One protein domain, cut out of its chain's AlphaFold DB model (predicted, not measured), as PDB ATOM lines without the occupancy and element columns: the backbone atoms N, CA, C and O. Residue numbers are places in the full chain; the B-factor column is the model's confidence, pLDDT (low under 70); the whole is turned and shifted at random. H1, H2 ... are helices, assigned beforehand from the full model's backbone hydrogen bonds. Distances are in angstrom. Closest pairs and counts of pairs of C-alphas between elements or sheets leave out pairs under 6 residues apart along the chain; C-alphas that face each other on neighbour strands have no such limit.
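This is residues 4 to 18 and 25 to 192 of the 296 residues of an uncharacterized protein of Tetragenococcus halophilus (UniProt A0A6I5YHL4). One very long helix, H3, is the spine that makes the length of this model, with short helices gathered along its last part and one helix folded back beside its first part. H4, H6 and H7 pack on H3 between residues 84 and 109, H5 packs on H6 and H7, and H2 makes a narrow V with the other end of H3, while H1 lies at the edge of the gathered group, near H4. The printed part has 183 residues with seven named helices, H1 to H7 in chain order, and no named strand; the class is all helix. The whole is extended, with a radius of gyration of the C-alphas of 26.9 A and spans of 93 by 27 by 25 A.

Find C-alpha 4 at (-20.198, -23.656, -46.299); from there H1 runs over residues 4 to 18, 20.7 A long. Past the cut, H2 covers residues 25 to 46, 31.6 A. H3 begins at C-alpha 53, at (29.161, -37.873, -81.201), and runs 84.1 A to C-alpha 109, at (-28.997, -45.285, -20.841). Then come H4, residues 122 to 130; H5, residues 138 to 152, 21.0 A; H6, residues 157 to 170, 19.8 A; and H7, residues 179 to 190, ending at C-alpha 190, (-10.646, -48.452, -43.704).

Start at the hub, H3. With residues 84 to 97 alone it touches H4, closest at the C-alphas of Ala 87 and Cys 129, 4.2 A apart; the two form a helical hairpin at a steep tilt of 44 degrees. Its residues 87 to 98 touch H7, closest at the C-alphas of Arg 88 and Ser 190, 4.3 A, opposite ways at a shallow tilt of 33 degrees, only just short of steep. Its residues 105 to 109 touch H6, where the C-alphas of Lys 109 and Cys 161 are closest, 6.3 A. H5 and H6 are a helical hairpin at a shallow tilt of 16 degrees, closest at the C-alphas of Ile 151 and Lys 160, 5.2 A. H5 touches H7 at the C-alphas of Val 140 and Ile 179, their closest, 6.3 A, and is near H3. H2 and H3 are close but not clearly touching, closest at the C-alphas of Thr 41 and Ala 59, 7.8 A; H1 and H4 likewise, at Val 10 and Ala 130, 7.2 A. Every O i to N i+4 pair is within hydrogen-bond range in H1, H2, H3, H5, H6 and H7, and 4 of 5 are in H4.

The C-alphas of Lys 50 and Glu 158 are the two farthest apart, 92.6 A. Residues 19 to 24 are not printed, and C-alphas 18 and 25 are 14.2 A apart across that cut. The link from H3 to H4, residues 110 to 121, is long. Residues 49 to 54 and residues 71 to 82 of H3 stand free. The mean pLDDT of the printed part is 80.4; 38 residues are under 70, among them residues 4 to 18, 25 to 30, 72 to 76 and 170 to 175.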
ATOM      1  N   ASP A   4     -20.278 -23.927 -44.860       54.00
ATOM      2  CA  ASP A   4     -20.198 -23.656 -46.299       54.00
ATOM      3  C   ASP A   4     -18.757 -23.482 -46.780       54.00
ATOM      4  O   ASP A   4     -18.428 -23.839 -47.910       54.00
ATOM      5  N   SER A   5     -17.876 -22.946 -45.930       57.38
ATOM      6  CA  SER A   5     -16.455 -22.807 -46.264       57.38
ATOM      7  C   SER A   5     -15.727 -24.151 -46.256       57.38
ATOM      8  O   SER A   5     -14.892 -24.389 -47.125       57.38
ATOM      9  N   ILE A   6     -16.084 -25.063 -45.345       61.56
ATOM     10  CA  ILE A   6     -15.471 -26.396 -45.263       61.56
ATOM     11  C   ILE A   6     -15.958 -27.266 -46.427       61.56
ATOM     12  O   ILE A   6     -15.132 -27.826 -47.142       61.56
ATOM     13  N   ASN A   7     -17.268 -27.281 -46.697       58.41
ATOM     14  CA  ASN A   7     -17.848 -28.030 -47.817       58.41
ATOM     15  C   ASN A   7     -17.282 -27.573 -49.162       58.41
ATOM     16  O   ASN A   7     -16.823 -28.397 -49.942       58.41
ATOM     17  N   LYS A   8     -17.184 -26.257 -49.406       62.97
ATOM     18  CA  LYS A   8     -16.544 -25.737 -50.628       62.97
ATOM     19  C   LYS A   8     -15.081 -26.154 -50.752       62.97
ATOM     20  O   LYS A   8     -14.615 -26.400 -51.864       62.97
ATOM     21  N   THR A   9     -14.350 -26.242 -49.644       62.38
ATOM     22  CA  THR A   9     -12.941 -26.671 -49.643       62.38
ATOM     23  C   THR A   9     -12.812 -28.168 -49.948       62.38
ATOM     24  O   THR A   9     -11.974 -28.559 -50.760       62.38
ATOM     25  N   VAL A  10     -13.679 -29.012 -49.382       58.59
ATOM     26  CA  VAL A  10     -13.718 -30.460 -49.661       58.59
ATOM     27  C   VAL A  10     -14.206 -30.744 -51.087       58.59
ATOM     28  O   VAL A  10     -13.609 -31.546 -51.798       58.59
ATOM     29  N   ASP A  11     -15.234 -30.042 -51.560       62.53
ATOM     30  CA  ASP A  11     -15.779 -30.233 -52.906       62.53
ATOM     31  C   ASP A  11     -14.802 -29.761 -53.987       62.53
ATOM     32  O   ASP A  11     -14.564 -30.469 -54.967       62.53
ATOM     33  N   SER A  12     -14.172 -28.594 -53.807       56.50
ATOM     34  CA  SER A  12     -13.149 -28.106 -54.744       56.50
ATOM     35  C   SER A  12     -11.926 -29.023 -54.796       56.50
ATOM     36  O   SER A  12     -11.414 -29.299 -55.883       56.50
ATOM     37  N   SER A  13     -11.486 -29.559 -53.656       56.94
ATOM     38  CA  SER A  13     -10.365 -30.499 -53.601       56.94
ATOM     39  C   SER A  13     -10.722 -31.872 -54.188       56.94
ATOM     40  O   SER A  13      -9.922 -32.411 -54.952       56.94
ATOM     41  N   LYS A  14     -11.946 -32.385 -53.984       54.16
ATOM     42  CA  LYS A  14     -12.464 -33.589 -54.669       54.16
ATOM     43  C   LYS A  14     -12.563 -33.416 -56.183       54.16
ATOM     44  O   LYS A  14     -12.208 -34.328 -56.930       54.16
ATOM     45  N   ILE A  15     -13.042 -32.264 -56.656       55.91
ATOM     46  CA  ILE A  15     -13.128 -31.955 -58.092       55.91
ATOM     47  C   ILE A  15     -11.725 -31.886 -58.699       55.91
ATOM     48  O   ILE A  15     -11.495 -32.474 -59.757       55.91
ATOM     49  N   ASN A  16     -10.779 -31.232 -58.022       45.38
ATOM     50  CA  ASN A  16      -9.393 -31.165 -58.473       45.38
ATOM     51  C   ASN A  16      -8.739 -32.553 -58.483       45.38
ATOM     52  O   ASN A  16      -8.156 -32.925 -59.496       45.38
ATOM     53  N   PHE A  17      -8.928 -33.368 -57.443       49.22
ATOM     54  CA  PHE A  17      -8.401 -34.735 -57.382       49.22
ATOM     55  C   PHE A  17      -8.977 -35.641 -58.482       49.22
ATOM     56  O   PHE A  17      -8.230 -36.329 -59.179       49.22
ATOM     57  N   ASN A  18     -10.295 -35.596 -58.715       44.28
ATOM     58  CA  ASN A  18     -10.948 -36.340 -59.801       44.28
ATOM     59  C   ASN A  18     -10.523 -35.859 -61.196       44.28
ATOM     60  O   ASN A  18     -10.543 -36.641 -62.146       44.28
ATOM     61  N   LEU A  25      -6.406 -43.237 -69.941       45.44
ATOM     62  CA  LEU A  25      -5.757 -42.917 -71.212       45.44
ATOM     63  C   LEU A  25      -4.315 -42.393 -71.054       45.44
ATOM     64  O   LEU A  25      -3.480 -42.721 -71.889       45.44
ATOM     65  N   THR A  26      -3.990 -41.629 -69.999       56.25
ATOM     66  CA  THR A  26      -2.608 -41.162 -69.774       56.25
ATOM     67  C   THR A  26      -1.728 -42.272 -69.238       56.25
ATOM     68  O   THR A  26      -0.593 -42.353 -69.670       56.25
ATOM     69  N   PHE A  27      -2.225 -43.174 -68.386       55.88
ATOM     70  CA  PHE A  27      -1.407 -44.289 -67.892       55.88
ATOM     71  C   PHE A  27      -1.000 -45.257 -69.016       55.88
ATOM     72  O   PHE A  27       0.183 -45.548 -69.180       55.88
ATOM     73  N   TRP A  28      -1.951 -45.697 -69.850       60.31
ATOM     74  CA  TRP A  28      -1.646 -46.553 -71.007       60.31
ATOM     75  C   TRP A  28      -0.873 -45.817 -72.101       60.31
ATOM     76  O   TRP A  28       0.048 -46.391 -72.678       60.31
ATOM     77  N   GLY A  29      -1.195 -44.544 -72.356       64.94
ATOM     78  CA  GLY A  29      -0.435 -43.708 -73.284       64.94
ATOM     79  C   GLY A  29       1.013 -43.506 -72.834       64.94
ATOM     80  O   GLY A  29       1.921 -43.530 -73.659       64.94
ATOM     81  N   LEU A  30       1.246 -43.387 -71.528       66.75
ATOM     82  CA  LEU A  30       2.571 -43.208 -70.949       66.75
ATOM     83  C   LEU A  30       3.374 -44.513 -70.943       66.75
ATOM     84  O   LEU A  30       4.544 -44.490 -71.309       66.75
ATOM     85  N   ILE A  31       2.747 -45.659 -70.646       71.31
ATOM     86  CA  ILE A  31       3.371 -46.983 -70.832       71.31
ATOM     87  C   ILE A  31       3.759 -47.195 -72.297       71.31
ATOM     88  O   ILE A  31       4.887 -47.590 -72.571       71.31
ATOM     89  N   PHE A  32       2.861 -46.893 -73.237       73.12
ATOM     90  CA  PHE A  32       3.130 -47.016 -74.669       73.12
ATOM     91  C   PHE A  32       4.296 -46.121 -75.113       73.12
ATOM     92  O   PHE A  32       5.181 -46.574 -75.838       73.12
ATOM     93  N   LEU A  33       4.348 -44.879 -74.622       73.44
ATOM     94  CA  LEU A  33       5.440 -43.945 -74.894       73.44
ATOM     95  C   LEU A  33       6.773 -44.448 -74.319       73.44
ATOM     96  O   LEU A  33       7.780 -44.441 -75.022       73.44
ATOM     97  N   ILE A  34       6.775 -44.970 -73.087       73.56
ATOM     98  CA  ILE A  34       7.954 -45.601 -72.474       73.56
ATOM     99  C   ILE A  34       8.411 -46.809 -73.297       73.56
ATOM    100  O   ILE A  34       9.604 -46.938 -73.553       73.56
ATOM    101  N   SER A  35       7.492 -47.674 -73.743       77.44
ATOM    102  CA  SER A  35       7.819 -48.854 -74.553       77.44
ATOM    103  C   SER A  35       8.450 -48.483 -75.895       77.44
ATOM    104  O   SER A  35       9.459 -49.080 -76.265       77.44
ATOM    105  N   ILE A  36       7.910 -47.480 -76.598       76.81
ATOM    106  CA  ILE A  36       8.500 -46.968 -77.845       76.81
ATOM    107  C   ILE A  36       9.924 -46.490 -77.592       76.81
ATOM    108  O   ILE A  36      10.833 -46.830 -78.346       76.81
ATOM    109  N   ILE A  37      10.131 -45.728 -76.521       71.75
ATOM    110  CA  ILE A  37      11.447 -45.173 -76.254       71.75
ATOM    111  C   ILE A  37      12.435 -46.277 -75.886       71.75
ATOM    112  O   ILE A  37      13.516 -46.300 -76.452       71.75
ATOM    113  N   LEU A  38      12.053 -47.241 -75.047       75.06
ATOM    114  CA  LEU A  38      12.890 -48.398 -74.709       75.06
ATOM    115  C   LEU A  38      13.353 -49.153 -75.965       75.06
ATOM    116  O   LEU A  38      14.524 -49.514 -76.066       75.06
ATOM    117  N   ILE A  39      12.463 -49.323 -76.950       76.88
ATOM    118  CA  ILE A  39      12.791 -49.920 -78.252       76.88
ATOM    119  C   ILE A  39      13.807 -49.054 -79.012       76.88
ATOM    120  O   ILE A  39      14.802 -49.585 -79.504       76.88
ATOM    121  N   PHE A  40      13.611 -47.733 -79.078       71.50
ATOM    122  CA  PHE A  40      14.567 -46.817 -79.717       71.50
ATOM    123  C   PHE A  40      15.929 -46.789 -79.012       71.50
ATOM    124  O   PHE A  40      16.951 -46.740 -79.694       71.50
ATOM    125  N   THR A  41      15.976 -46.874 -77.680       69.50
ATOM    126  CA  THR A  41      17.231 -46.929 -76.918       69.50
ATOM    127  C   THR A  41      17.979 -48.235 -77.176       69.50
ATOM    128  O   THR A  41      19.190 -48.212 -77.377       69.50
ATOM    129  N   ILE A  42      17.270 -49.371 -77.233       74.88
ATOM    130  CA  ILE A  42      17.853 -50.676 -77.582       74.88
ATOM    131  C   ILE A  42      18.399 -50.653 -79.016       74.88
ATOM    132  O   ILE A  42      19.521 -51.094 -79.253       74.88
ATOM    133  N   LEU A  43      17.647 -50.093 -79.970       71.25
ATOM    134  CA  LEU A  43      18.100 -49.939 -81.355       71.25
ATOM    135  C   LEU A  43      19.332 -49.027 -81.455       71.25
ATOM    136  O   LEU A  43      20.287 -49.375 -82.145       71.25
ATOM    137  N   ALA A  44      19.358 -47.906 -80.733       67.81
ATOM    138  CA  ALA A  44      20.521 -47.020 -80.681       67.81
ATOM    139  C   ALA A  44      21.759 -47.716 -80.087       67.81
ATOM    140  O   ALA A  44      22.868 -47.491 -80.562       67.81
ATOM    141  N   PHE A  45      21.572 -48.605 -79.105       69.75
ATOM    142  CA  PHE A  45      22.651 -49.397 -78.510       69.75
ATOM    143  C   PHE A  45      23.220 -50.443 -79.484       69.75
ATOM    144  O   PHE A  45      24.427 -50.655 -79.527       69.75
ATOM    145  N   ILE A  46      22.373 -51.065 -80.311       73.19
ATOM    146  CA  ILE A  46      22.800 -52.024 -81.350       73.19
ATOM    147  C   ILE A  46      23.588 -51.326 -82.471       73.19
ATOM    148  O   ILE A  46      24.478 -51.925 -83.071       73.19
ATOM    149  N   PHE A  47      23.278 -50.060 -82.758       71.00
ATOM    150  CA  PHE A  47      23.932 -49.270 -83.805       71.00
ATOM    151  C   PHE A  47      24.966 -48.271 -83.271       71.00
ATOM    152  O   PHE A  47      25.336 -47.354 -84.001       71.00
ATOM    153  N   ILE A  48      25.451 -48.444 -82.037       68.75
ATOM    154  CA  ILE A  48      26.276 -47.443 -81.344       68.75
ATOM    155  C   ILE A  48      27.556 -47.088 -82.118       68.75
ATOM    156  O   ILE A  48      27.912 -45.916 -82.205       68.75
ATOM    157  N   ASP A  49      28.150 -48.071 -82.802       69.44
ATOM    158  CA  ASP A  49      29.361 -47.915 -83.622       69.44
ATOM    159  C   ASP A  49      29.130 -47.122 -84.923       69.44
ATOM    160  O   ASP A  49      30.077 -46.766 -85.622       69.44
ATOM    161  N   LYS A  50      27.867 -46.857 -85.281       73.12
ATOM    162  CA  LYS A  50      27.469 -46.086 -86.472       73.12
ATOM    163  C   LYS A  50      26.938 -44.690 -86.134       73.12
ATOM    164  O   LYS A  50      26.527 -43.975 -87.048       73.12
ATOM    165  N   LEU A  51      26.903 -44.313 -84.854       70.50
ATOM    166  CA  LEU A  51      26.375 -43.027 -84.398       70.50
ATOM    167  C   LEU A  51      27.488 -41.980 -84.277       70.50
ATOM    168  O   LEU A  51      28.579 -42.263 -83.796       70.50
ATOM    169  N   ASN A  52      27.192 -40.748 -84.690       79.44
ATOM    170  CA  ASN A  52      28.097 -39.611 -84.501       79.44
ATOM    171  C   ASN A  52      28.025 -39.093 -83.048       79.44
ATOM    172  O   ASN A  52      26.994 -39.233 -82.388       79.44
ATOM    173  N   GLU A  53      29.069 -38.414 -82.568       77.31
ATOM    174  CA  GLU A  53      29.161 -37.873 -81.201       77.31
ATOM    175  C   GLU A  53      27.940 -37.020 -80.814       77.31
ATOM    176  O   GLU A  53      27.398 -37.162 -79.717       77.31
ATOM    177  N   GLY A  54      27.422 -36.198 -81.736       76.00
ATOM    178  CA  GLY A  54      26.214 -35.397 -81.501       76.00
ATOM    179  C   GLY A  54      24.939 -36.229 -81.288       76.00
ATOM    180  O   GLY A  54      24.062 -35.834 -80.522       76.00
ATOM    181  N   GLN A  55      24.836 -37.405 -81.916       73.88
ATOM    182  CA  GLN A  55      23.708 -38.328 -81.730       73.88
ATOM    183  C   GLN A  55      23.816 -39.074 -80.396       73.88
ATOM    184  O   GLN A  55      22.803 -39.275 -79.728       73.88
ATOM    185  N   ILE A  56      25.038 -39.416 -79.977       75.81
ATOM    186  CA  ILE A  56      25.321 -40.012 -78.664       75.81
ATOM    187  C   ILE A  56      24.992 -39.011 -77.543       75.81
ATOM    188  O   ILE A  56      24.346 -39.372 -76.558       75.81
ATOM    189  N   MET A  57      25.362 -37.737 -77.714       76.81
ATOM    190  CA  MET A  57      25.042 -36.667 -76.764       76.81
ATOM    191  C   MET A  57      23.532 -36.407 -76.663       76.81
ATOM    192  O   MET A  57      23.001 -36.251 -75.567       76.81
ATOM    193  N   LEU A  58      22.805 -36.402 -77.783       73.56
ATOM    194  CA  LEU A  58      21.346 -36.280 -77.753       73.56
ATOM    195  C   LEU A  58      20.693 -37.487 -77.065       73.56
ATOM    196  O   LEU A  58      19.827 -37.304 -76.211       73.56
ATOM    197  N   ALA A  59      21.123 -38.712 -77.382       71.75
ATOM    198  CA  ALA A  59      20.587 -39.927 -76.772       71.75
ATOM    199  C   ALA A  59      20.797 -39.960 -75.247       71.75
ATOM    200  O   ALA A  59      19.895 -40.371 -74.516       71.75
ATOM    201  N   SER A  60      21.943 -39.481 -74.755       71.94
ATOM    202  CA  SER A  60      22.217 -39.410 -73.316       71.94
ATOM    203  C   SER A  60      21.349 -38.365 -72.603       71.94
ATOM    204  O   SER A  60      20.804 -38.655 -71.534       71.94
ATOM    205  N   VAL A  61      21.125 -37.196 -73.217       78.31
ATOM    206  CA  VAL A  61      20.214 -36.159 -72.697       78.31
ATOM    207  C   VAL A  61      18.770 -36.667 -72.645       78.31
ATOM    208  O   VAL A  61      18.110 -36.542 -71.611       78.31
ATOM    209  N   PHE A  62      18.282 -37.300 -73.717       73.50
ATOM    210  CA  PHE A  62      16.938 -37.885 -73.739       73.50
ATOM    211  C   PHE A  62      16.785 -39.029 -72.728       73.50
ATOM    212  O   PHE A  62      15.775 -39.089 -72.024       73.50
ATOM    213  N   GLY A  63      17.791 -39.900 -72.599       72.00
ATOM    214  CA  GLY A  63      17.804 -40.975 -71.606       72.00
ATOM    215  C   GLY A  63      17.726 -40.450 -70.168       72.00
ATOM    216  O   GLY A  63      16.908 -40.926 -69.381       72.00
ATOM    217  N   SER A  64      18.512 -39.421 -69.837       75.31
ATOM    218  CA  SER A  64      18.495 -38.781 -68.512       75.31
ATOM    219  C   SER A  64      17.153 -38.105 -68.201       75.31
ATOM    220  O   SER A  64      16.608 -38.266 -67.101       75.31
ATOM    221  N   PHE A  65      16.572 -37.408 -69.182       77.06
ATOM    222  CA  PHE A  65      15.250 -36.795 -69.051       77.06
ATOM    223  C   PHE A  65      14.171 -37.841 -68.733       77.06
ATOM    224  O   PHE A  65      13.357 -37.645 -67.832       77.06
ATOM    225  N   LEU A  66      14.197 -38.990 -69.409       71.12
ATOM    226  CA  LEU A  66      13.218 -40.056 -69.194       71.12
ATOM    227  C   LEU A  66      13.330 -40.715 -67.832       71.12
ATOM    228  O   LEU A  66      12.310 -40.929 -67.181       71.12
ATOM    229  N   VAL A  67      14.552 -41.005 -67.383       76.12
ATOM    230  CA  VAL A  67      14.780 -41.526 -66.030       76.12
ATOM    231  C   VAL A  67      14.238 -40.541 -64.990       76.12
ATOM    232  O   VAL A  67      13.554 -40.954 -64.059       76.12
ATOM    233  N   SER A  68      14.446 -39.238 -65.190       74.50
ATOM    234  CA  SER A  68      13.943 -38.195 -64.287       74.50
ATOM    235  C   SER A  68      12.410 -38.136 -64.249       74.50
ATOM    236  O   SER A  68      11.819 -38.085 -63.170       74.50
ATOM    237  N   VAL A  69      11.748 -38.207 -65.410       72.75
ATOM    238  CA  VAL A  69      10.276 -38.257 -65.501       72.75
ATOM    239  C   VAL A  69       9.722 -39.530 -64.853       72.75
ATOM    240  O   VAL A  69       8.732 -39.462 -64.126       72.75
ATOM    241  N   LEU A  70      10.364 -40.683 -65.061       70.25
ATOM    242  CA  LEU A  70       9.970 -41.950 -64.437       70.25
ATOM    243  C   LEU A  70      10.081 -41.897 -62.913       70.25
ATOM    244  O   LEU A  70       9.153 -42.327 -62.231       70.25
ATOM    245  N   ILE A  71      11.181 -41.353 -62.386       73.06
ATOM    246  CA  ILE A  71      11.365 -41.166 -60.943       73.06
ATOM    247  C   ILE A  71      10.255 -40.271 -60.393       73.06
ATOM    248  O   ILE A  71       9.612 -40.647 -59.420       73.06
ATOM    249  N   LEU A  72       9.967 -39.136 -61.039       68.38
ATOM    250  CA  LEU A  72       8.903 -38.226 -60.612       68.38
ATOM    251  C   LEU A  72       7.530 -38.918 -60.587       68.38
ATOM    252  O   LEU A  72       6.800 -38.792 -59.608       68.38
ATOM    253  N   LEU A  73       7.194 -39.705 -61.611       69.06
ATOM    254  CA  LEU A  73       5.933 -40.454 -61.661       69.06
ATOM    255  C   LEU A  73       5.855 -41.568 -60.612       69.06
ATOM    256  O   LEU A  73       4.802 -41.760 -60.005       69.06
ATOM    257  N   MET A  74       6.949 -42.301 -60.385       67.56
ATOM    258  CA  MET A  74       7.000 -43.311 -59.326       67.56
ATOM    259  C   MET A  74       6.837 -42.667 -57.951       67.56
ATOM    260  O   MET A  74       6.060 -43.175 -57.146       67.56
ATOM    261  N   THR A  75       7.513 -41.544 -57.700       68.19
ATOM    262  CA  THR A  75       7.401 -40.786 -56.451       68.19
ATOM    263  C   THR A  75       5.973 -40.299 -56.229       68.19
ATOM    264  O   THR A  75       5.412 -40.587 -55.177       68.19
ATOM    265  N   LEU A  76       5.338 -39.681 -57.234       65.56
ATOM    266  CA  LEU A  76       3.936 -39.252 -57.148       65.56
ATOM    267  C   LEU A  76       2.992 -40.422 -56.840       65.56
ATOM    268  O   LEU A  76       2.139 -40.324 -55.964       65.56
ATOM    269  N   ASN A  77       3.173 -41.564 -57.501       70.44
ATOM    270  CA  ASN A  77       2.361 -42.755 -57.247       70.44
ATOM    271  C   ASN A  77       2.579 -43.329 -55.829       70.44
ATOM    272  O   ASN A  77       1.648 -43.834 -55.200       70.44
ATOM    273  N   ILE A  78       3.807 -43.260 -55.302       72.94
ATOM    274  CA  ILE A  78       4.115 -43.661 -53.921       72.94
ATOM    275  C   ILE A  78       3.460 -42.700 -52.925       72.94
ATOM    276  O   ILE A  78       2.875 -43.163 -51.944       72.94
ATOM    277  N   GLU A  79       3.532 -41.393 -53.173       67.69
ATOM    278  CA  GLU A  79       2.901 -40.360 -52.348       67.69
ATOM    279  C   GLU A  79       1.380 -40.523 -52.312       67.69
ATOM    280  O   GLU A  79       0.806 -40.585 -51.227       67.69
ATOM    281  N   GLU A  80       0.730 -40.713 -53.464       73.19
ATOM    282  CA  GLU A  80      -0.713 -40.976 -53.534       73.19
ATOM    283  C   GLU A  80      -1.097 -42.253 -52.780       73.19
ATOM    284  O   GLU A  80      -2.072 -42.273 -52.023       73.19
ATOM    285  N   ARG A  81      -0.312 -43.326 -52.933       76.50
ATOM    286  CA  ARG A  81      -0.541 -44.578 -52.203       76.50
ATOM    287  C   ARG A  81      -0.372 -44.392 -50.698       76.50
ATOM    288  O   ARG A  81      -1.127 -44.986 -49.928       76.50
ATOM    289  N   ARG A  82       0.611 -43.600 -50.269       81.25
ATOM    290  CA  ARG A  82       0.846 -43.295 -48.856       81.25
ATOM    291  C   ARG A  82      -0.297 -42.463 -48.280       81.25
ATOM    292  O   ARG A  82      -0.843 -42.865 -47.258       81.25
ATOM    293  N   ALA A  83      -0.709 -41.401 -48.969       84.00
ATOM    294  CA  ALA A  83      -1.845 -40.570 -48.582       84.00
ATOM    295  C   ALA A  83      -3.138 -41.394 -48.479       84.00
ATOM    296  O   ALA A  83      -3.867 -41.293 -47.499       84.00
ATOM    297  N   TYR A  84      -3.377 -42.313 -49.421       86.06
ATOM    298  CA  TYR A  84      -4.512 -43.237 -49.350       86.06
ATOM    299  C   TYR A  84      -4.448 -44.182 -48.133       86.06
ATOM    300  O   TYR A  84      -5.466 -44.475 -47.505       86.06
ATOM    301  N   LEU A  85      -3.260 -44.679 -47.774       88.06
ATOM    302  CA  LEU A  85      -3.084 -45.508 -46.575       88.06
ATOM    303  C   LEU A  85      -3.289 -44.705 -45.284       88.06
ATOM    304  O   LEU A  85      -3.857 -45.238 -44.331       88.06
ATOM    305  N   GLU A  86      -2.841 -43.453 -45.249       92.19
ATOM    306  CA  GLU A  86      -3.069 -42.531 -44.132       92.19
ATOM    307  C   GLU A  86      -4.564 -42.213 -43.989       92.19
ATOM    308  O   GLU A  86      -5.120 -42.442 -42.918       92.19
ATOM    309  N   ALA A  87      -5.259 -41.892 -45.084       93.25
ATOM    310  CA  ALA A  87      -6.712 -41.720 -45.113       93.25
ATOM    311  C   ALA A  87      -7.468 -42.930 -44.535       93.25
ATOM    312  O   ALA A  87      -8.404 -42.781 -43.748       93.25
ATOM    313  N   ARG A  88      -7.052 -44.158 -44.875       95.69
ATOM    314  CA  ARG A  88      -7.651 -45.382 -44.313       95.69
ATOM    315  C   ARG A  88      -7.420 -45.518 -42.809       95.69
ATOM    316  O   ARG A  88      -8.311 -45.994 -42.106       95.69
ATOM    317  N   LYS A  89      -6.250 -45.109 -42.308       96.12
ATOM    318  CA  LYS A  89      -5.972 -45.077 -40.864       96.12
ATOM    319  C   LYS A  89      -6.843 -44.033 -40.168       96.12
ATOM    320  O   LYS A  89      -7.464 -44.376 -39.167       96.12
ATOM    321  N   SER A  90      -6.955 -42.824 -40.718       95.75
ATOM    322  CA  SER A  90      -7.803 -41.765 -40.159       95.75
ATOM    323  C   SER A  90      -9.281 -42.181 -40.126       95.75
ATOM    324  O   SER A  90      -9.941 -42.026 -39.100       95.75
ATOM    325  N   ALA A  91      -9.784 -42.853 -41.169       96.31
ATOM    326  CA  ALA A  91     -11.134 -43.425 -41.166       96.31
ATOM    327  C   ALA A  91     -11.336 -44.517 -40.094       96.31
ATOM    328  O   ALA A  91     -12.401 -44.590 -39.476       96.31
ATOM    329  N   ASN A  92     -10.321 -45.351 -39.835       97.19
ATOM    330  CA  ASN A  92     -10.364 -46.339 -38.754       97.19
ATOM    331  C   ASN A  92     -10.419 -45.662 -37.374       97.19
ATOM    332  O   ASN A  92     -11.238 -46.037 -36.539       97.19
ATOM    333  N   VAL A  93      -9.594 -44.634 -37.146       96.69
ATOM    334  CA  VAL A  93      -9.620 -43.844 -35.903       96.69
ATOM    335  C   VAL A  93     -10.997 -43.210 -35.708       96.69
ATOM    336  O   VAL A  93     -11.596 -43.354 -34.644       96.69
ATOM    337  N   LEU A  94     -11.559 -42.601 -36.755       96.12
ATOM    338  CA  LEU A  94     -12.897 -42.015 -36.707       96.12
ATOM    339  C   LEU A  94     -13.981 -43.061 -36.394       96.12
ATOM    340  O   LEU A  94     -14.876 -42.808 -35.590       96.12
ATOM    341  N   THR A  95     -13.864 -44.267 -36.952       96.81
ATOM    342  CA  THR A  95     -14.756 -45.399 -36.642       96.81
ATOM    343  C   THR A  95     -14.690 -45.791 -35.161       96.81
ATOM    344  O   THR A  95     -15.729 -46.043 -34.546       96.81
ATOM    345  N   GLN A  96     -13.490 -45.819 -34.576       96.50
ATOM    346  CA  GLN A  96     -13.280 -46.143 -33.160       96.50
ATOM    347  C   GLN A  96     -13.836 -45.059 -32.236       96.50
ATOM    348  O   GLN A  96     -14.509 -45.390 -31.262       96.50
ATOM    349  N   ILE A  97     -13.633 -43.778 -32.571       95.81
ATOM    350  CA  ILE A  97     -14.217 -42.645 -31.836       95.81
ATOM    351  C   ILE A  97     -15.739 -42.798 -31.758       95.81
ATOM    352  O   ILE A  97     -16.325 -42.700 -30.681       95.81
ATOM    353  N   LEU A  98     -16.384 -43.089 -32.888       95.19
ATOM    354  CA  LEU A  98     -17.835 -43.268 -32.948       95.19
ATOM    355  C   LEU A  98     -18.309 -44.495 -32.161       95.19
ATOM    356  O   LEU A  98     -19.350 -44.429 -31.506       95.19
ATOM    357  N   SER A  99     -17.540 -45.589 -32.176       94.50
ATOM    358  CA  SER A  99     -17.838 -46.775 -31.360       94.50
ATOM    359  C   SER A  99     -17.799 -46.440 -29.874       94.50
ATOM    360  O   SER A  99     -18.761 -46.712 -29.157       94.50
ATOM    361  N   ALA A 100     -16.739 -45.762 -29.429       95.00
ATOM    362  CA  ALA A 100     -16.571 -45.349 -28.042       95.00
ATOM    363  C   ALA A 100     -17.674 -44.382 -27.587       95.00
ATOM    364  O   ALA A 100     -18.164 -44.478 -26.463       95.00
ATOM    365  N   ILE A 101     -18.106 -43.458 -28.454       94.69
ATOM    366  CA  ILE A 101     -19.257 -42.587 -28.178       94.69
ATOM    367  C   ILE A 101     -20.524 -43.426 -27.999       94.69
ATOM    368  O   ILE A 101     -21.250 -43.239 -27.025       94.69
ATOM    369  N   ASN A 102     -20.796 -44.368 -28.905       92.88
ATOM    370  CA  ASN A 102     -22.001 -45.192 -28.840       92.88
ATOM    371  C   ASN A 102     -22.032 -46.092 -27.590       92.88
ATOM    372  O   ASN A 102     -23.090 -46.268 -26.979       92.88
ATOM    373  N   GLU A 103     -20.883 -46.617 -27.170       94.25
ATOM    374  CA  GLU A 103     -20.735 -47.357 -25.914       94.25
ATOM    375  C   GLU A 103     -21.031 -46.471 -24.699       94.25
ATOM    376  O   GLU A 103     -21.846 -46.844 -23.855       94.25
ATOM    377  N   GLN A 104     -20.460 -45.265 -24.636       94.56
ATOM    378  CA  GLN A 104     -20.712 -44.314 -23.546       94.56
ATOM    379  C   GLN A 104     -22.182 -43.862 -23.500       94.56
ATOM    380  O   GLN A 104     -22.787 -43.831 -22.430       94.56
ATOM    381  N   VAL A 105     -22.806 -43.600 -24.654       91.44
ATOM    382  CA  VAL A 105     -24.252 -43.318 -24.750       91.44
ATOM    383  C   VAL A 105     -25.074 -44.484 -24.197       91.44
ATOM    384  O   VAL A 105     -26.058 -44.278 -23.485       91.44
ATOM    385  N   THR A 106     -24.665 -45.717 -24.493       90.88
ATOM    386  CA  THR A 106     -25.326 -46.918 -23.975       90.88
ATOM    387  C   THR A 106     -25.162 -47.020 -22.461       90.88
ATOM    388  O   THR A 106     -26.135 -47.303 -21.771       90.88
ATOM    389  N   GLN A 107     -23.983 -46.732 -21.910       92.19
ATOM    390  CA  GLN A 107     -23.774 -46.701 -20.458       92.19
ATOM    391  C   GLN A 107     -24.661 -45.657 -19.770       92.19
ATOM    392  O   GLN A 107     -25.210 -45.937 -18.705       92.19
ATOM    393  N   ILE A 108     -24.858 -44.486 -20.385       90.81
ATOM    394  CA  ILE A 108     -25.758 -43.454 -19.852       90.81
ATOM    395  C   ILE A 108     -27.200 -43.958 -19.808       90.81
ATOM    396  O   ILE A 108     -27.861 -43.826 -18.781       90.81
ATOM    397  N   LYS A 109     -27.672 -44.637 -20.864       87.69
ATOM    398  CA  LYS A 109     -28.997 -45.285 -20.841       87.69
ATOM    399  C   LYS A 109     -29.163 -46.291 -19.698       87.69
ATOM    400  O   LYS A 109     -30.278 -46.475 -19.223       87.69
ATOM    401  N   HIS A 110     -28.076 -46.923 -19.262       91.06
ATOM    402  CA  HIS A 110     -28.065 -47.880 -18.153       91.06
ATOM    403  C   HIS A 110     -27.760 -47.237 -16.788       91.06
ATOM    404  O   HIS A 110     -27.515 -47.952 -15.820       91.06
ATOM    405  N   GLY A 111     -27.783 -45.905 -16.685       87.06
ATOM    406  CA  GLY A 111     -27.684 -45.188 -15.413       87.06
ATOM    407  C   GLY A 111     -26.344 -44.509 -15.136       87.06
ATOM    408  O   GLY A 111     -26.190 -43.899 -14.080       87.06
ATOM    409  N   SER A 112     -25.375 -44.563 -16.057       88.75
ATOM    410  CA  SER A 112     -24.139 -43.785 -15.916       88.75
ATOM    411  C   SER A 112     -24.412 -42.290 -16.085       88.75
ATOM    412  O   SER A 112     -25.032 -41.873 -17.058       88.75
ATOM    413  N   ASN A 113     -23.899 -41.456 -15.178       86.81
ATOM    414  CA  ASN A 113     -23.950 -39.998 -15.337       86.81
ATOM    415  C   ASN A 113     -22.619 -39.403 -15.831       86.81
ATOM    416  O   ASN A 113     -22.416 -38.189 -15.769       86.81
ATOM    417  N   LEU A 114     -21.693 -40.233 -16.314       87.94
ATOM    418  CA  LEU A 114     -20.404 -39.747 -16.798       87.94
ATOM    419  C   LEU A 114     -20.567 -38.932 -18.096       87.94
ATOM    420  O   LEU A 114     -21.466 -39.212 -18.895       87.94
ATOM    421  N   PRO A 115     -19.737 -37.895 -18.306       88.06
ATOM    422  CA  PRO A 115     -19.689 -37.192 -19.579       88.06
ATOM    423  C   PRO A 115     -19.096 -38.097 -20.664       88.06
ATOM    424  O   PRO A 115     -18.188 -38.887 -20.409       88.06
ATOM    425  N   ILE A 116     -19.588 -37.942 -21.888       92.06
ATOM    426  CA  ILE A 116     -19.056 -38.618 -23.066       92.06
ATOM    427  C   ILE A 116     -17.736 -37.954 -23.452       92.06
ATOM    428  O   ILE A 116     -17.676 -36.760 -23.753       92.06
ATOM    429  N   THR A 117     -16.678 -38.747 -23.488       91.19
ATOM    430  CA  THR A 117     -15.333 -38.323 -23.870       91.19
ATOM    431  C   THR A 117     -15.060 -38.662 -25.332       91.19
ATOM    432  O   THR A 117     -15.379 -39.756 -25.804       91.19
ATOM    433  N   PHE A 118     -14.493 -37.702 -26.063       91.31
ATOM    434  CA  PHE A 118     -14.051 -37.864 -27.447       91.31
ATOM    435  C   PHE A 118     -12.943 -36.841 -27.771       91.31
ATOM    436  O   PHE A 118     -12.909 -35.771 -27.155       91.31
ATOM    437  N   PRO A 119     -12.041 -37.146 -28.719       89.31
ATOM    438  CA  PRO A 119     -10.975 -36.233 -29.130       89.31
ATOM    439  C   PRO A 119     -11.530 -34.974 -29.811       89.31
ATOM    440  O   PRO A 119     -12.425 -35.042 -30.656       89.31
ATOM    441  N   THR A 120     -11.012 -33.799 -29.447       86.44
ATOM    442  CA  THR A 120     -11.481 -32.505 -29.979       86.44
ATOM    443  C   THR A 120     -11.100 -32.277 -31.441       86.44
ATOM    444  O   THR A 120     -11.797 -31.550 -32.145       86.44
ATOM    445  N   ASP A 121     -10.030 -32.927 -31.886       89.44
ATOM    446  CA  ASP A 121      -9.434 -32.951 -33.224       89.44
ATOM    447  C   ASP A 121     -10.069 -34.006 -34.151       89.44
ATOM    448  O   ASP A 121      -9.535 -34.327 -35.207       89.44
ATOM    449  N   TRP A 122     -11.259 -34.525 -33.815       91.94
ATOM    450  CA  TRP A 122     -11.965 -35.510 -34.650       91.94
ATOM    451  C   TRP A 122     -12.147 -35.072 -36.116       91.94
ATOM    452  O   TRP A 122     -12.239 -35.916 -37.011       91.94
ATOM    453  N   LEU A 123     -12.234 -33.757 -36.353       92.50
ATOM    454  CA  LEU A 123     -12.418 -33.173 -37.677       92.50
ATOM    455  C   LEU A 123     -11.193 -33.396 -38.566       92.50
ATOM    456  O   LEU A 123     -11.366 -33.602 -39.765       92.50
ATOM    457  N   ASP A 124      -9.991 -33.418 -37.994       91.25
ATOM    458  CA  ASP A 124      -8.752 -33.616 -38.746       91.25
ATOM    459  C   ASP A 124      -8.723 -35.031 -39.338       91.25
ATOM    460  O   ASP A 124      -8.522 -35.198 -40.540       91.25
ATOM    461  N   PHE A 125      -9.118 -36.044 -38.552       92.75
ATOM    462  CA  PHE A 125      -9.271 -37.414 -39.060       92.75
ATOM    463  C   PHE A 125     -10.307 -37.518 -40.188       92.75
ATOM    464  O   PHE A 125     -10.154 -38.332 -41.105       92.75
ATOM    465  N   TYR A 126     -11.378 -36.717 -40.139       93.25
ATOM    466  CA  TYR A 126     -12.337 -36.671 -41.240       93.25
ATOM    467  C   TYR A 126     -11.730 -36.022 -42.485       93.25
ATOM    468  O   TYR A 126     -11.856 -36.580 -43.570       93.25
ATOM    469  N   LEU A 127     -11.059 -34.878 -42.346       89.50
ATOM    470  CA  LEU A 127     -10.450 -34.168 -43.472       89.50
ATOM    471  C   LEU A 127      -9.413 -35.031 -44.203       89.50
ATOM    472  O   LEU A 127      -9.425 -35.065 -45.434       89.50
ATOM    473  N   ASP A 128      -8.611 -35.798 -43.463       90.00
ATOM    474  CA  ASP A 128      -7.626 -36.731 -44.021       90.00
ATOM    475  C   ASP A 128      -8.252 -37.797 -44.930       90.00
ATOM    476  O   ASP A 128      -7.664 -38.203 -45.934       90.00
ATOM    477  N   CYS A 129      -9.451 -38.281 -44.589       92.31
ATOM    478  CA  CYS A 129     -10.124 -39.331 -45.356       92.31
ATOM    479  C   CYS A 129     -11.171 -38.810 -46.345       92.31
ATOM    480  O   CYS A 129     -11.483 -39.503 -47.317       92.31
ATOM    481  N   ALA A 130     -11.670 -37.585 -46.160       90.62
ATOM    482  CA  ALA A 130     -12.783 -37.015 -46.912       90.62
ATOM    483  C   ALA A 130     -12.566 -37.070 -48.424       90.62
ATOM    484  O   ALA A 130     -13.504 -37.386 -49.152       90.62
ATOM    485  N   LEU A 131     -11.340 -36.817 -48.895       85.25
ATOM    486  CA  LEU A 131     -10.978 -36.829 -50.317       85.25
ATOM    487  C   LEU A 131     -11.209 -38.179 -51.003       85.25
ATOM    488  O   LEU A 131     -11.546 -38.213 -52.185       85.25
ATOM    489  N   TYR A 132     -11.038 -39.273 -50.265       87.62
ATOM    490  CA  TYR A 132     -11.066 -40.634 -50.800       87.62
ATOM    491  C   TYR A 132     -12.395 -41.351 -50.557       87.62
ATOM    492  O   TYR A 132     -12.664 -42.367 -51.199       87.62
ATOM    493  N   LEU A 133     -13.228 -40.819 -49.661       89.62
ATOM    494  CA  LEU A 133     -14.565 -41.336 -49.397       89.62
ATOM    495  C   LEU A 133     -15.512 -41.044 -50.565       89.62
ATOM    496  O   LEU A 133     -15.565 -39.932 -51.109       89.62
ATOM    497  N   LYS A 134     -16.310 -42.054 -50.914       89.88
ATOM    498  CA  LYS A 134     -17.308 -41.989 -51.983       89.88
ATOM    499  C   LYS A 134     -18.408 -40.981 -51.660       89.88
ATOM    500  O   LYS A 134     -18.915 -40.335 -52.578       89.88
ATOM    501  N   TYR A 135     -18.771 -40.838 -50.388       89.75
ATOM    502  CA  TYR A 135     -19.816 -39.921 -49.939       89.75
ATOM    503  C   TYR A 135     -19.278 -38.857 -48.981       89.75
ATOM    504  O   TYR A 135     -18.193 -38.989 -48.420       89.75
ATOM    505  N   ASP A 136     -20.029 -37.765 -48.837       88.31
ATOM    506  CA  ASP A 136     -19.756 -36.737 -47.836       88.31
ATOM    507  C   ASP A 136     -20.559 -37.028 -46.564       88.31
ATOM    508  O   ASP A 136     -21.792 -37.094 -46.577       88.31
ATOM    509  N   TYR A 137     -19.838 -37.208 -45.462       89.50
ATOM    510  CA  TYR A 137     -20.387 -37.538 -44.154       89.50
ATOM    511  C   TYR A 137     -20.307 -36.381 -43.157       89.50
ATOM    512  O   TYR A 137     -20.725 -36.532 -42.006       89.50
ATOM    513  N   LEU A 138     -19.818 -35.210 -43.576       89.62
ATOM    514  CA  LEU A 138     -19.522 -34.103 -42.671       89.62
ATOM    515  C   LEU A 138     -20.757 -33.657 -41.878       89.62
ATOM    516  O   LEU A 138     -20.697 -33.465 -40.663       89.62
ATOM    517  N   ASN A 139     -21.905 -33.555 -42.547       85.56
ATOM    518  CA  ASN A 139     -23.167 -33.173 -41.911       85.56
ATOM    519  C   ASN A 139     -23.642 -34.193 -40.866       85.56
ATOM    520  O   ASN A 139     -24.232 -33.811 -39.852       85.56
ATOM    521  N   VAL A 140     -23.396 -35.485 -41.104       87.75
ATOM    522  CA  VAL A 140     -23.758 -36.562 -40.173       87.75
ATOM    523  C   VAL A 140     -22.878 -36.476 -38.925       87.75
ATOM    524  O   VAL A 140     -23.405 -36.464 -37.813       87.75
ATOM    525  N   LEU A 141     -21.565 -36.305 -39.106       90.31
ATOM    526  CA  LEU A 141     -20.604 -36.133 -38.012       90.31
ATOM    527  C   LEU A 141     -20.904 -34.888 -37.175       90.31
ATOM    528  O   LEU A 141     -21.013 -34.981 -35.955       90.31
ATOM    529  N   PHE A 142     -21.103 -33.725 -37.804       89.62
ATOM    530  CA  PHE A 142     -21.417 -32.499 -37.066       89.62
ATOM    531  C   PHE A 142     -22.677 -32.633 -36.222       89.62
ATOM    532  O   PHE A 142     -22.708 -32.152 -35.087       89.62
ATOM    533  N   ARG A 143     -23.716 -33.277 -36.763       86.94
ATOM    534  CA  ARG A 143     -24.949 -33.533 -36.021       86.94
ATOM    535  C   ARG A 143     -24.667 -34.414 -34.804       86.94
ATOM    536  O   ARG A 143     -25.094 -34.062 -33.709       86.94
ATOM    537  N   GLU A 144     -23.916 -35.498 -34.976       89.56
ATOM    538  CA  GLU A 144     -23.558 -36.405 -33.883       89.56
ATOM    539  C   GLU A 144     -22.756 -35.701 -32.783       89.56
ATOM    540  O   GLU A 144     -23.160 -35.702 -31.623       89.56
ATOM    541  N   PHE A 145     -21.671 -35.009 -33.132       90.88
ATOM    542  CA  PHE A 145     -20.856 -34.303 -32.141       90.88
ATOM    543  C   PHE A 145     -21.597 -33.133 -31.483       90.88
ATOM    544  O   PHE A 145     -21.320 -32.795 -30.331       90.88
ATOM    545  N   LYS A 146     -22.572 -32.522 -32.170       89.56
ATOM    546  CA  LYS A 146     -23.478 -31.545 -31.553       89.56
ATOM    547  C   LYS A 146     -24.360 -32.205 -30.490       89.56
ATOM    548  O   LYS A 146     -24.464 -31.651 -29.398       89.56
ATOM    549  N   PHE A 147     -24.937 -33.376 -30.772       88.94
ATOM    550  CA  PHE A 147     -25.717 -34.126 -29.782       88.94
ATOM    551  C   PHE A 147     -24.873 -34.522 -28.577       88.94
ATOM    552  O   PHE A 147     -25.294 -34.308 -27.444       88.94
ATOM    553  N   VAL A 148     -23.658 -35.024 -28.800       91.12
ATOM    554  CA  VAL A 148     -22.743 -35.385 -27.709       91.12
ATOM    555  C   VAL A 148     -22.450 -34.179 -26.809       91.12
ATOM    556  O   VAL A 148     -22.511 -34.294 -25.587       91.12
ATOM    557  N   LYS A 149     -22.212 -32.995 -27.388       91.00
ATOM    558  CA  LYS A 149     -22.035 -31.756 -26.611       91.00
ATOM    559  C   LYS A 149     -23.280 -31.387 -25.799       91.00
ATOM    560  O   LYS A 149     -23.143 -30.970 -24.655       91.00
ATOM    561  N   GLN A 150     -24.478 -31.546 -26.360       91.06
ATOM    562  CA  GLN A 150     -25.730 -31.287 -25.637       91.06
ATOM    563  C   GLN A 150     -25.920 -32.254 -24.461       91.06
ATOM    564  O   GLN A 150     -26.243 -31.807 -23.365       91.06
ATOM    565  N   ILE A 151     -25.632 -33.547 -24.656       90.06
ATOM    566  CA  ILE A 151     -25.666 -34.557 -23.587       90.06
ATOM    567  C   ILE A 151     -24.669 -34.200 -22.474       90.06
ATOM    568  O   ILE A 151     -25.013 -34.257 -21.296       90.06
ATOM    569  N   ASN A 152     -23.448 -33.794 -22.829       90.81
ATOM    570  CA  ASN A 152     -22.422 -33.429 -21.848       90.81
ATOM    571  C   ASN A 152     -22.766 -32.179 -21.033       90.81
ATOM    572  O   ASN A 152     -22.326 -32.072 -19.894       90.81
ATOM    573  N   ASN A 153     -23.550 -31.259 -21.597       89.75
ATOM    574  CA  ASN A 153     -23.990 -30.045 -20.909       89.75
ATOM    575  C   ASN A 153     -25.166 -30.282 -19.945       89.75
ATOM    576  O   ASN A 153     -25.580 -29.351 -19.261       89.75
ATOM    577  N   CYS A 154     -25.728 -31.490 -19.902       88.38
ATOM    578  CA  CYS A 154     -26.798 -31.829 -18.970       88.38
ATOM    579  C   CYS A 154     -26.220 -32.219 -17.604       88.38
ATOM    580  O   CYS A 154     -25.337 -33.074 -17.518       88.38
ATOM    581  N   GLU A 155     -26.765 -31.646 -16.534       80.12
ATOM    582  CA  GLU A 155     -26.344 -31.945 -15.158       80.12
ATOM    583  C   GLU A 155     -26.983 -33.244 -14.627       80.12
ATOM    584  O   GLU A 155     -26.350 -34.013 -13.895       80.12
ATOM    585  N   GLY A 156     -28.223 -33.529 -15.043       86.06
ATOM    586  CA  GLY A 156     -29.014 -34.677 -14.599       86.06
ATOM    587  C   GLY A 156     -29.084 -35.827 -15.609       86.06
ATOM    588  O   GLY A 156     -29.176 -35.618 -16.820       86.06
ATOM    589  N   LEU A 157     -29.121 -37.060 -15.094       87.62
ATOM    590  CA  LEU A 157     -29.292 -38.282 -15.891       87.62
ATOM    591  C   LEU A 157     -30.602 -38.279 -16.698       87.62
ATOM    592  O   LEU A 157     -30.624 -38.736 -17.838       87.62
ATOM    593  N   GLU A 158     -31.687 -37.751 -16.127       88.62
ATOM    594  CA  GLU A 158     -32.991 -37.693 -16.796       88.62
ATOM    595  C   GLU A 158     -32.929 -36.863 -18.086       88.62
ATOM    596  O   GLU A 158     -33.391 -37.306 -19.139       88.62
ATOM    597  N   ASP A 159     -32.291 -35.694 -18.031       87.56
ATOM    598  CA  ASP A 159     -32.156 -34.813 -19.191       87.56
ATOM    599  C   ASP A 159     -31.202 -35.398 -20.234       87.56
ATOM    600  O   ASP A 159     -31.494 -35.350 -21.432       87.56
ATOM    601  N   LYS A 160     -30.126 -36.072 -19.802       89.50
ATOM    602  CA  LYS A 160     -29.275 -36.855 -20.711       89.50
ATOM    603  C   LYS A 160     -30.081 -37.919 -21.452       89.50
ATOM    604  O   LYS A 160     -29.975 -38.027 -22.672       89.50
ATOM    605  N   CYS A 161     -30.918 -38.674 -20.745       87.44
ATOM    606  CA  CYS A 161     -31.777 -39.689 -21.350       87.44
ATOM    607  C   CYS A 161     -32.773 -39.088 -22.354       87.44
ATOM    608  O   CYS A 161     -32.947 -39.659 -23.433       87.44
ATOM    609  N   LYS A 162     -33.359 -37.914 -22.068       87.19
ATOM    610  CA  LYS A 162     -34.220 -37.190 -23.024       87.19
ATOM    611  C   LYS A 162     -33.470 -36.863 -24.318       87.19
ATOM    612  O   LYS A 162     -33.943 -37.227 -25.394       87.19
ATOM    613  N   PHE A 163     -32.272 -36.280 -24.230       86.94
ATOM    614  CA  PHE A 163     -31.455 -35.976 -25.412       86.94
ATOM    615  C   PHE A 163     -31.014 -37.224 -26.182       86.94
ATOM    616  O   PHE A 163     -30.916 -37.192 -27.408       86.94
ATOM    617  N   ILE A 164     -30.768 -38.346 -25.502       87.62
ATOM    618  CA  ILE A 164     -30.435 -39.599 -26.185       87.62
ATOM    619  C   ILE A 164     -31.647 -40.145 -26.962       87.62
ATOM    620  O   ILE A 164     -31.488 -40.664 -28.074       87.62
ATOM    621  N   GLU A 165     -32.862 -40.019 -26.427       84.81
ATOM    622  CA  GLU A 165     -34.080 -40.373 -27.163       84.81
ATOM    623  C   GLU A 165     -34.341 -39.415 -28.337       84.81
ATOM    624  O   GLU A 165     -34.730 -39.855 -29.422       84.81
ATOM    625  N   GLU A 166     -34.045 -38.123 -28.189       81.56
ATOM    626  CA  GLU A 166     -34.060 -37.170 -29.307       81.56
ATOM    627  C   GLU A 166     -33.031 -37.516 -30.387       81.56
ATOM    628  O   GLU A 166     -33.363 -37.518 -31.576       81.56
ATOM    629  N   ARG A 167     -31.804 -37.891 -29.998       82.56
ATOM    630  CA  ARG A 167     -30.775 -38.382 -30.924       82.56
ATOM    631  C   ARG A 167     -31.319 -39.551 -31.736       82.56
ATOM    632  O   ARG A 167     -31.213 -39.517 -32.959       82.56
ATOM    633  N   LYS A 168     -31.963 -40.536 -31.096       79.25
ATOM    634  CA  LYS A 168     -32.570 -41.693 -31.779       79.25
ATOM    635  C   LYS A 168     -33.617 -41.265 -32.814       79.25
ATOM    636  O   LYS A 168     -33.586 -41.759 -33.937       79.25
ATOM    637  N   LYS A 169     -34.482 -40.307 -32.473       72.69
ATOM    638  CA  LYS A 169     -35.461 -39.727 -33.412       72.69
ATOM    639  C   LYS A 169     -34.792 -38.950 -34.548       72.69
ATOM    640  O   LYS A 169     -35.288 -38.940 -35.661       72.69
ATOM    641  N   SER A 170     -33.646 -38.317 -34.315       69.88
ATOM    642  CA  SER A 170     -32.935 -37.572 -35.362       69.88
ATOM    643  C   SER A 170     -32.256 -38.464 -36.410       69.88
ATOM    644  O   SER A 170     -31.993 -38.007 -37.525       69.88
ATOM    645  N   LEU A 171     -31.988 -39.734 -36.074       66.81
ATOM    646  CA  LEU A 171     -31.424 -40.721 -37.001       66.81
ATOM    647  C   LEU A 171     -32.393 -41.082 -38.131       66.81
ATOM    648  O   LEU A 171     -31.964 -41.586 -39.168       66.81
ATOM    649  N   THR A 172     -33.684 -40.801 -37.952       57.94
ATOM    650  CA  THR A 172     -34.722 -41.054 -38.951       57.94
ATOM    651  C   THR A 172     -34.958 -39.852 -39.877       57.94
ATOM    652  O   THR A 172     -35.714 -39.963 -40.840       57.94
ATOM    653  N   LEU A 173     -34.274 -38.717 -39.659       56.84
ATOM    654  CA  LEU A 173     -34.463 -37.476 -40.423       56.84
ATOM    655  C   LEU A 173     -33.436 -37.298 -41.560       56.84
ATOM    656  O   LEU A 173     -32.248 -37.068 -41.321       56.84
ATOM    657  N   SER A 174     -33.973 -37.354 -42.787       55.16
ATOM    658  CA  SER A 174     -33.555 -36.811 -44.102       55.16
ATOM    659  C   SER A 174     -32.120 -36.961 -44.624       55.16
ATOM    660  O   SER A 174     -31.862 -36.500 -45.736       55.16
ATOM    661  N   ASN A 175     -31.182 -37.554 -43.893       63.75
ATOM    662  CA  ASN A 175     -29.827 -37.730 -44.410       63.75
ATOM    663  C   ASN A 175     -29.710 -39.021 -45.235       63.75
ATOM    664  O   ASN A 175     -30.343 -40.041 -44.942       63.75
ATOM    665  N   ASP A 176     -28.854 -38.971 -46.256       75.06
ATOM    666  CA  ASP A 176     -28.491 -40.124 -47.092       75.06
ATOM    667  C   ASP A 176     -27.924 -41.281 -46.267       75.06
ATOM    668  O   ASP A 176     -28.079 -42.440 -46.647       75.06
ATOM    669  N   PHE A 177     -27.324 -40.942 -45.124       83.50
ATOM    670  CA  PHE A 177     -26.781 -41.865 -44.142       83.50
ATOM    671  C   PHE A 177     -27.145 -41.414 -42.727       83.50
ATOM    672  O   PHE A 177     -27.104 -40.222 -42.408       83.50
ATOM    673  N   ASN A 178     -27.474 -42.371 -41.865       85.94
ATOM    674  CA  ASN A 178     -27.473 -42.175 -40.419       85.94
ATOM    675  C   ASN A 178     -26.070 -42.454 -39.837       85.94
ATOM    676  O   ASN A 178     -25.157 -42.876 -40.550       85.94
ATOM    677  N   ILE A 179     -25.894 -42.216 -38.532       87.56
ATOM    678  CA  ILE A 179     -24.583 -42.363 -37.884       87.56
ATOM    679  C   ILE A 179     -24.029 -43.793 -37.958       87.56
ATOM    680  O   ILE A 179     -22.823 -43.972 -38.112       87.56
ATOM    681  N   TYR A 180     -24.898 -44.804 -37.909       88.69
ATOM    682  CA  TYR A 180     -24.511 -46.214 -37.937       88.69
ATOM    683  C   TYR A 180     -24.101 -46.666 -39.341       88.69
ATOM    684  O   TYR A 180     -23.079 -47.325 -39.504       88.69
ATOM    685  N   GLU A 181     -24.852 -46.262 -40.365       89.56
ATOM    686  CA  GLU A 181     -24.514 -46.519 -41.772       89.56
ATOM    687  C   GLU A 181     -23.200 -45.834 -42.157       89.56
ATOM    688  O   GLU A 181     -22.349 -46.417 -42.824       89.56
ATOM    689  N   MET A 182     -23.002 -44.600 -41.695       91.56
ATOM    690  CA  MET A 182     -21.747 -43.880 -41.869       91.56
ATOM    691  C   MET A 182     -20.584 -44.592 -41.168       91.56
ATOM    692  O   MET A 182     -19.536 -44.779 -41.778       91.56
ATOM    693  N   GLN A 183     -20.754 -45.010 -39.910       93.94
ATOM    694  CA  GLN A 183     -19.727 -45.745 -39.169       93.94
ATOM    695  C   GLN A 183     -19.351 -47.053 -39.882       93.94
ATOM    696  O   GLN A 183     -18.168 -47.373 -40.006       93.94
ATOM    697  N   LEU A 184     -20.342 -47.787 -40.398       93.81
ATOM    698  CA  LEU A 184     -20.111 -48.975 -41.217       93.81
ATOM    699  C   LEU A 184     -19.311 -48.630 -42.478       93.81
ATOM    700  O   LEU A 184     -18.333 -49.307 -42.777       93.81
ATOM    701  N   ASN A 185     -19.668 -47.560 -43.184       94.94
ATOM    702  CA  ASN A 185     -18.958 -47.134 -44.388       94.94
ATOM    703  C   ASN A 185     -17.514 -46.696 -44.126       94.94
ATOM    704  O   ASN A 185     -16.620 -47.085 -44.877       94.94
ATOM    705  N   LEU A 186     -17.255 -45.966 -43.038       95.19
ATOM    706  CA  LEU A 186     -15.892 -45.636 -42.608       95.19
ATOM    707  C   LEU A 186     -15.087 -46.906 -42.296       95.19
ATOM    708  O   LEU A 186     -13.924 -47.020 -42.692       95.19
ATOM    709  N   SER A 187     -15.722 -47.897 -41.665       96.62
ATOM    710  CA  SER A 187     -15.119 -49.205 -41.408       96.62
ATOM    711  C   SER A 187     -14.796 -49.946 -42.710       96.62
ATOM    712  O   SER A 187     -13.657 -50.373 -42.909       96.62
ATOM    713  N   LEU A 188     -15.745 -50.023 -43.650       95.12
ATOM    714  CA  LEU A 188     -15.549 -50.630 -44.969       95.12
ATOM    715  C   LEU A 188     -14.397 -49.959 -45.722       95.12
ATOM    716  O   LEU A 188     -13.481 -50.651 -46.175       95.12
ATOM    717  N   PHE A 189     -14.391 -48.627 -45.784       94.88
ATOM    718  CA  PHE A 189     -13.322 -47.856 -46.408       94.88
ATOM    719  C   PHE A 189     -11.964 -48.133 -45.749       94.88
ATOM    720  O   PHE A 189     -10.984 -48.424 -46.439       94.88
ATOM    721  N   SER A 190     -11.895 -48.151 -44.413       94.56
ATOM    722  CA  SER A 190     -10.646 -48.452 -43.704       94.56
ATOM    723  C   SER A 190     -10.126 -49.867 -44.000       94.56
ATOM    724  O   SER A 190      -8.915 -50.070 -44.113       94.56
ATOM    725  N   MET A 191     -11.017 -50.830 -44.260       93.31
ATOM    726  CA  MET A 191     -10.687 -52.187 -44.717       93.31
ATOM    727  C   MET A 191     -10.367 -52.278 -46.219       93.31
ATOM    728  O   MET A 191      -9.940 -53.332 -46.687       93.31
ATOM    729  N   GLY A 192     -10.508 -51.187 -46.977       87.56
ATOM    730  CA  GLY A 192     -10.317 -51.166 -48.430       87.56
ATOM    731  C   GLY A 192     -11.470 -51.825 -49.189       87.56
ATOM    732  O   GLY A 192     -11.295 -52.256 -50.328       87.56
TER     733      GLY A 192